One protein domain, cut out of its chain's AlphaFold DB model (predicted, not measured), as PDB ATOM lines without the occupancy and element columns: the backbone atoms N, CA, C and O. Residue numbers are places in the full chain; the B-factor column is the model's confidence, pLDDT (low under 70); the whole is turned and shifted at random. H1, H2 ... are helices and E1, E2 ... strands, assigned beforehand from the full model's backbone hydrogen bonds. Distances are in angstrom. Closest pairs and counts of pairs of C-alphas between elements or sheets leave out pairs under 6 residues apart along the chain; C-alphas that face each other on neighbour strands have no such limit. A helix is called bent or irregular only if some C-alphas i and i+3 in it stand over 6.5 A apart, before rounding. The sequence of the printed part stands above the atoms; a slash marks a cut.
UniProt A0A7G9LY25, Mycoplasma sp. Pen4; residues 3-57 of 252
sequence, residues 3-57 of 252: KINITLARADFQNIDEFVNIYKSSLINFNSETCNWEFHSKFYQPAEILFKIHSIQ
ATOM      1  N   LYS A   3     146.913 134.949 184.897       90.38
ATOM      2  CA  LYS A   3     145.987 133.809 184.765       90.38
ATOM      3  C   LYS A   3     145.412 133.783 183.355       90.38
ATOM      4  O   LYS A   3     144.836 134.783 182.939       90.38
ATOM      5  N   ILE A   4     145.540 132.658 182.661       90.56
ATOM      6  CA  ILE A   4     144.965 132.449 181.325       90.56
ATOM      7  C   ILE A   4     143.948 131.320 181.436       90.56
ATOM      8  O   ILE A   4     144.306 130.212 181.824       90.56
ATOM      9  N   ASN A   5     142.680 131.604 181.139       92.62
ATOM     10  CA  ASN A   5     141.638 130.578 181.128       92.62
ATOM     11  C   ASN A   5     141.563 129.966 179.731       92.62
ATOM     12  O   ASN A   5     141.499 130.707 178.753       92.62
ATOM     13  N   ILE A   6     141.564 128.639 179.648       93.88
ATOM     14  CA  ILE A   6     141.442 127.900 178.389       93.88
ATOM     15  C   ILE A   6     140.374 126.839 178.576       93.88
ATOM     16  O   ILE A   6     140.352 126.142 179.590       93.88
ATOM     17  N   THR A   7     139.497 126.709 177.591       94.25
ATOM     18  CA  THR A   7     138.493 125.653 177.558       94.25
ATOM     19  C   THR A   7     138.869 124.630 176.494       94.25
ATOM     20  O   THR A   7     139.070 124.995 175.339       94.25
ATOM     21  N   LEU A   8     138.977 123.361 176.882       94.06
ATOM     22  CA  LEU A   8     139.475 122.265 176.046       94.06
ATOM     23  C   LEU A   8     138.523 121.072 176.064       94.06
ATOM     24  O   LEU A   8     137.826 120.842 177.053       94.06
ATOM     25  N   ALA A   9     138.538 120.265 175.006       92.69
ATOM     26  CA  ALA A   9     137.973 118.925 175.088       92.69
ATOM     27  C   ALA A   9     138.896 118.033 175.935       92.69
ATOM     28  O   ALA A   9     140.093 118.295 176.065       92.69
ATOM     29  N   ARG A  10     138.360 116.955 176.517       88.25
ATOM     30  CA  ARG A  10     139.161 116.048 177.360       88.25
ATOM     31  C   ARG A  10     140.353 115.429 176.627       88.25
ATOM     32  O   ARG A  10     141.392 115.237 177.250       88.25
ATOM     33  N   ALA A  11     140.226 115.141 175.332       87.31
ATOM     34  CA  ALA A  11     141.328 114.589 174.545       87.31
ATOM     35  C   ALA A  11     142.499 115.584 174.423       87.31
ATOM     36  O   ALA A  11     143.647 115.196 174.613       87.31
ATOM     37  N   ASP A  12     142.208 116.872 174.208       86.69
ATOM     38  CA  ASP A  12     143.235 117.922 174.117       86.69
ATOM     39  C   ASP A  12     143.972 118.136 175.456       86.69
ATOM     40  O   ASP A  12     145.112 118.593 175.484       86.69
ATOM     41  N   PHE A  13     143.333 117.801 176.584       80.62
ATOM     42  CA  PHE A  13     143.907 117.962 177.923       80.62
ATOM     43  C   PHE A  13     145.019 116.950 178.245       80.62
ATOM     44  O   PHE A  13     145.877 117.238 179.077       80.62
ATOM     45  N   GLN A  14     145.025 115.777 177.605       80.50
ATOM     46  CA  GLN A  14     145.961 114.696 177.944       80.50
ATOM     47  C   GLN A  14     147.429 115.055 177.672       80.50
ATOM     48  O   GLN A  14     148.306 114.509 178.338       80.50
ATOM     49  N   ASN A  15     147.700 115.990 176.754       83.12
ATOM     50  CA  ASN A  15     149.037 116.538 176.519       83.12
ATOM     51  C   ASN A  15     149.015 118.072 176.485       83.12
ATOM     52  O   ASN A  15     149.217 118.705 175.446       83.12
ATOM     53  N   ILE A  16     148.717 118.674 177.638       86.00
ATOM     54  CA  ILE A  16     148.535 120.121 177.745       86.00
ATOM     55  C   ILE A  16     149.779 120.922 177.351       86.00
ATOM     56  O   ILE A  16     149.636 121.956 176.705       86.00
ATOM     57  N   ASP A  17     150.985 120.469 177.691       86.12
ATOM     58  CA  ASP A  17     152.204 121.219 177.375       86.12
ATOM     59  C   ASP A  17     152.483 121.219 175.873       86.12
ATOM     60  O   ASP A  17     152.813 122.267 175.315       86.12
ATOM     61  N   GLU A  18     152.275 120.089 175.190       89.06
ATOM     62  CA  GLU A  18     152.336 120.037 173.727       89.06
ATOM     63  C   GLU A  18     151.256 120.928 173.105       89.06
ATOM     64  O   GLU A  18     151.552 121.733 172.218       89.06
ATOM     65  N   PHE A  19     150.021 120.853 173.611       91.38
ATOM     66  CA  PHE A  19     148.916 121.681 173.140       91.38
ATOM     67  C   PHE A  19     149.233 123.177 173.277       91.38
ATOM     68  O   PHE A  19     149.109 123.942 172.314       91.38
ATOM     69  N   VAL A  20     149.691 123.607 174.456       91.38
ATOM     70  CA  VAL A  20     150.102 124.991 174.697       91.38
ATOM     71  C   VAL A  20     151.262 125.348 173.781       91.38
ATOM     72  O   VAL A  20     151.219 126.398 173.152       91.38
ATOM     73  N   ASN A  21     152.264 124.487 173.623       89.88
ATOM     74  CA  ASN A  21     153.411 124.770 172.768       89.88
ATOM     75  C   ASN A  21     153.033 124.999 171.294       89.88
ATOM     76  O   ASN A  21     153.587 125.895 170.657       89.88
ATOM     77  N   ILE A  22     152.065 124.241 170.768       91.38
ATOM     78  CA  ILE A  22     151.571 124.385 169.391       91.38
ATOM     79  C   ILE A  22     150.823 125.711 169.206       91.38
ATOM     80  O   ILE A  22     151.017 126.401 168.201       91.38
ATOM     81  N   TYR A  23     149.956 126.069 170.158       92.31
ATOM     82  CA  TYR A  23     149.027 127.190 169.999       92.31
ATOM     83  C   TYR A  23     149.434 128.460 170.747       92.31
ATOM     84  O   TYR A  23     148.741 129.470 170.645       92.31
ATOM     85  N   LYS A  24     150.534 128.480 171.500       90.44
ATOM     86  CA  LYS A  24     150.942 129.666 172.257       90.44
ATOM     87  C   LYS A  24     151.225 130.864 171.353       90.44
ATOM     88  O   LYS A  24     151.713 130.745 170.228       90.44
ATOM     89  N   SER A  25     150.972 132.058 171.882       88.69
ATOM     90  CA  SER A  25     151.499 133.278 171.271       88.69
ATOM     91  C   SER A  25     153.029 133.322 171.383       88.69
ATOM     92  O   SER A  25     153.622 132.701 172.265       88.69
ATOM     93  N   SER A  26     153.687 134.125 170.543       87.38
ATOM     94  CA  SER A  26     155.139 134.354 170.633       87.38
ATOM     95  C   SER A  26     155.576 135.040 171.934       87.38
ATOM     96  O   SER A  26     156.767 135.124 172.207       87.38
ATOM     97  N   LEU A  27     154.624 135.572 172.707       88.69
ATOM     98  CA  LEU A  27     154.865 136.200 174.004       88.69
ATOM     99  C   LEU A  27     154.833 135.187 175.151       88.69
ATOM    100  O   LEU A  27     155.066 135.568 176.286       88.69
ATOM    101  N   ILE A  28     154.504 133.923 174.894       91.25
ATOM    102  CA  ILE A  28     154.446 132.873 175.909       91.25
ATOM    103  C   ILE A  28     155.603 131.915 175.647       91.25
ATOM    104  O   ILE A  28     155.714 131.380 174.543       91.25
ATOM    105  N   ASN A  29     156.453 131.679 176.641       91.75
ATOM    106  CA  ASN A  29     157.586 130.759 176.548       91.75
ATOM    107  C   ASN A  29     157.621 129.822 177.751       91.75
ATOM    108  O   ASN A  29     157.197 130.199 178.839       91.75
ATOM    109  N   PHE A  30     158.117 128.609 177.536       91.75
ATOM    110  CA  PHE A  30     158.400 127.677 178.616       91.75
ATOM    111  C   PHE A  30     159.828 127.916 179.104       91.75
ATOM    112  O   PHE A  30     160.763 127.904 178.302       91.75
ATOM    113  N   ASN A  31     159.988 128.165 180.400       90.56
ATOM    114  CA  ASN A  31     161.283 128.281 181.047       90.56
ATOM    115  C   ASN A  31     161.683 126.898 181.575       90.56
ATOM    116  O   ASN A  31     161.074 126.385 182.511       90.56
ATOM    117  N   SER A  32     162.705 126.290 180.970       89.75
ATOM    118  CA  SER A  32     163.160 124.944 181.336       89.75
ATOM    119  C   SER A  32     163.861 124.875 182.692       89.75
ATOM    120  O   SER A  32     163.968 123.789 183.246       89.75
ATOM    121  N   GLU A  33     164.357 125.998 183.222       91.56
ATOM    122  CA  GLU A  33     165.022 126.038 184.530       91.56
ATOM    123  C   GLU A  33     164.003 126.056 185.672       91.56
ATOM    124  O   GLU A  33     164.186 125.386 186.685       91.56
ATOM    125  N   THR A  34     162.914 126.811 185.502       89.56
ATOM    126  CA  THR A  34     161.848 126.937 186.509       89.56
ATOM    127  C   THR A  34     160.675 125.989 186.267       89.56
ATOM    128  O   THR A  34     159.780 125.912 187.105       89.56
ATOM    129  N   CYS A  35     160.676 125.268 185.141       88.44
ATOM    130  CA  CYS A  35     159.592 124.404 184.670       88.44
ATOM    131  C   CYS A  35     158.229 125.112 184.571       88.44
ATOM    132  O   CYS A  35     157.189 124.475 184.731       88.44
ATOM    133  N   ASN A  36     158.225 126.419 184.292       90.94
ATOM    134  CA  ASN A  36     157.019 127.242 184.271       90.94
ATOM    135  C   ASN A  36     156.828 127.963 182.934       90.94
ATOM    136  O   ASN A  36     157.775 128.303 182.222       90.94
ATOM    137  N   TRP A  37     155.568 128.248 182.611       92.06
ATOM    138  CA  TRP A  37     155.202 129.101 181.485       92.06
ATOM    139  C   TRP A  37     155.305 130.577 181.878       92.06
ATOM    140  O   TRP A  37     154.840 130.982 182.939       92.06
ATOM    141  N   GLU A  38     155.866 131.407 181.005       93.06
ATOM    142  CA  GLU A  38     156.102 132.827 181.261       93.06
ATOM    143  C   GLU A  38     155.596 133.698 180.113       93.06
ATOM    144  O   GLU A  38     155.746 133.373 178.934       93.06
ATOM    145  N   PHE A  39     155.022 134.846 180.467       91.50
ATOM    146  CA  PHE A  39     154.624 135.895 179.544       91.50
ATOM    147  C   PHE A  39     155.737 136.935 179.419       91.50
ATOM    148  O   PHE A  39     156.049 137.625 180.387       91.50
ATOM    149  N   HIS A  40     156.275 137.090 178.215       88.75
ATOM    150  CA  HIS A  40     157.341 138.014 177.846       88.75
ATOM    151  C   HIS A  40     156.781 139.121 176.953       88.75
ATOM    152  O   HIS A  40     156.332 138.867 175.839       88.75
ATOM    153  N   SER A  41     156.821 140.371 177.418       84.56
ATOM    154  CA  SER A  41     156.393 141.542 176.644       84.56
ATOM    155  C   SER A  41     157.458 142.623 176.690       84.56
ATOM    156  O   SER A  41     158.114 142.816 177.702       84.56
ATOM    157  N   LYS A  42     157.583 143.412 175.618       82.69
ATOM    158  CA  LYS A  42     158.489 144.575 175.600       82.69
ATOM    159  C   LYS A  42     158.103 145.660 176.615       82.69
ATOM    160  O   LYS A  42     158.900 146.550 176.876       82.69
ATOM    161  N   PHE A  43     156.875 145.617 177.133       83.38
ATOM    162  CA  PHE A  43     156.313 146.648 178.009       83.38
ATOM    163  C   PHE A  43     156.291 146.260 179.490       83.38
ATOM    164  O   PHE A  43     156.049 147.119 180.332       83.38
ATOM    165  N   TYR A  44     156.507 144.983 179.813       81.62
ATOM    166  CA  TYR A  44     156.353 144.461 181.168       81.62
ATOM    167  C   TYR A  44     157.458 143.460 181.473       81.62
ATOM    168  O   TYR A  44     157.907 142.743 180.584       81.62
ATOM    169  N   GLN A  45     157.853 143.386 182.744       86.00
ATOM    170  CA  GLN A  45     158.725 142.312 183.210       86.00
ATOM    171  C   GLN A  45     158.077 140.942 182.948       86.00
ATOM    172  O   GLN A  45     156.840 140.855 182.978       86.00
ATOM    173  N   PRO A  46     158.882 139.888 182.708       87.94
ATOM    174  CA  PRO A  46     158.367 138.539 182.563       87.94
ATOM    175  C   PRO A  46     157.450 138.169 183.727       87.94
ATOM    176  O   PRO A  46     157.749 138.441 184.891       87.94
ATOM    177  N   ALA A  47     156.305 137.577 183.407       90.69
ATOM    178  CA  ALA A  47     155.324 137.178 184.403       90.69
ATOM    179  C   ALA A  47     154.976 135.703 184.235       90.69
ATOM    180  O   ALA A  47     154.520 135.298 183.171       90.69
ATOM    181  N   GLU A  48     155.114 134.929 185.308       92.19
ATOM    182  CA  GLU A  48     154.654 133.541 185.357       92.19
ATOM    183  C   GLU A  48     153.173 133.439 184.974       92.19
ATOM    184  O   GLU A  48     152.347 134.253 185.413       92.19
ATOM    185  N   ILE A  49     152.845 132.438 184.166       92.12
ATOM    186  CA  ILE A  49     151.514 132.133 183.667       92.12
ATOM    187  C   ILE A  49     150.962 130.923 184.409       92.12
ATOM    188  O   ILE A  49     151.546 129.846 184.399       92.12
ATOM    189  N   LEU A  50     149.758 131.087 184.948       90.94
ATOM    190  CA  LEU A  50     148.929 129.992 185.422       90.94
ATOM    191  C   LEU A  50     147.810 129.728 184.410       90.94
ATOM    192  O   LEU A  50     146.878 130.535 184.285       90.94
ATOM    193  N   PHE A  51     147.879 128.588 183.725       90.62
ATOM    194  CA  PHE A  51     146.785 128.110 182.886       90.62
ATOM    195  C   PHE A  51     145.672 127.517 183.748       90.62
ATOM    196  O   PHE A  51     145.862 126.553 184.485       90.62
ATOM    197  N   LYS A  52     144.484 128.108 183.651       92.12
ATOM    198  CA  LYS A  52     143.252 127.594 184.241       92.12
ATOM    199  C   LYS A  52     142.474 126.858 183.168       92.12
ATOM    200  O   LYS A  52     141.883 127.482 182.291       92.12
ATOM    201  N   ILE A  53     142.503 125.536 183.233       90.62
ATOM    202  CA  ILE A  53     141.931 124.696 182.187       90.62
ATOM    203  C   ILE A  53     140.542 124.236 182.609       90.62
ATOM    204  O   ILE A  53     140.355 123.664 183.682       90.62
ATOM    205  N   HIS A  54     139.572 124.481 181.739       91.81
ATOM    206  CA  HIS A  54     138.215 123.982 181.855       91.81
ATOM    207  C   HIS A  54     138.017 122.887 180.812       91.81
ATOM    208  O   HIS A  54     138.115 123.142 179.615       91.81
ATOM    209  N   SER A  55     137.753 121.660 181.254       90.81
ATOM    210  CA  SER A  55     137.443 120.570 180.330       90.81
ATOM    211  C   SER A  55     135.947 120.547 180.022       90.81
ATOM    212  O   SER A  55     135.123 120.578 180.937       90.81
ATOM    213  N   ILE A  56     135.595 120.495 178.737       91.44
ATOM    214  CA  ILE A  56     134.240 120.199 178.278       91.44
ATOM    215  C   ILE A  56     134.170 118.728 177.904       91.44
ATOM    216  O   ILE A  56     134.930 118.235 177.069       91.44
ATOM    217  N   GLN A  57     133.179 118.058 178.479       91.31
ATOM    218  CA  GLN A  57     132.833 116.699 178.129       91.31
ATOM    219  C   GLN A  57     131.315 116.524 178.222       91.31
ATOM    220  O   GLN A  57     130.743 116.431 179.307       91.31
TER     221      GLN A  57
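This is residues 3 to 57 of the 252 residues of a protein of Mycoplasma sp. Pen4 (UniProt A0A7G9LY25). One long bent strand, E4, makes the length of a curled, strongly twisted sheet, with E1 beside its later part and hairpin E2-E3 beside its earlier part. Short helices H1 and H2 link E1 to E2. The printed part has 55 residues, with two named helices and four strands, E1 H1 H2 E2 E3 E4; the sheet, E1 E4 E3 E2, and the class are mixed. It is only just compact, close to loose, radius of gyration 12.0 A, spanning 38 by 20 by 16 A.

Start at E1, residues 3 to 9, parallel to E4, residues 44 to 56; N 6 and O 52 are 2.9 A apart. H1, residues 10 to 13, only grazes the sheet; its closest C-alphas to E4 are Arg 10 and Ser 55, 5.7 A. H2, residues 16 to 23, is on the sheet, height 5.9 A, over none of its strands. Every O i to N i+4 pair in H2 is within hydrogen-bond range; H1 is too short for one. E2, residues 28 to 31, E3, residues 36 to 41, and E4 form a meander, successive antiparallel neighbours; look for N 38 and O 29, 2.8 A, and N 39 and O 47, 2.8 A. E1, H1 H2, E2 is a split strand-helix-strand unit, E4 and E3 between its strands, crossover right-handed.

Find C-alpha 3 at (145.987, 133.809, 184.765); E1 runs 19.5 A. E4 runs 33.0 A, bends by 55 degrees at residue 47 and ends at C-alpha 56, (134.240, 120.199, 178.278).

The farthest C-alphas, Phe 43 and Gln 57, are 38.1 A apart. The printed part has no cut, its links are tight, and no printed residue is under 70 in pLDDT.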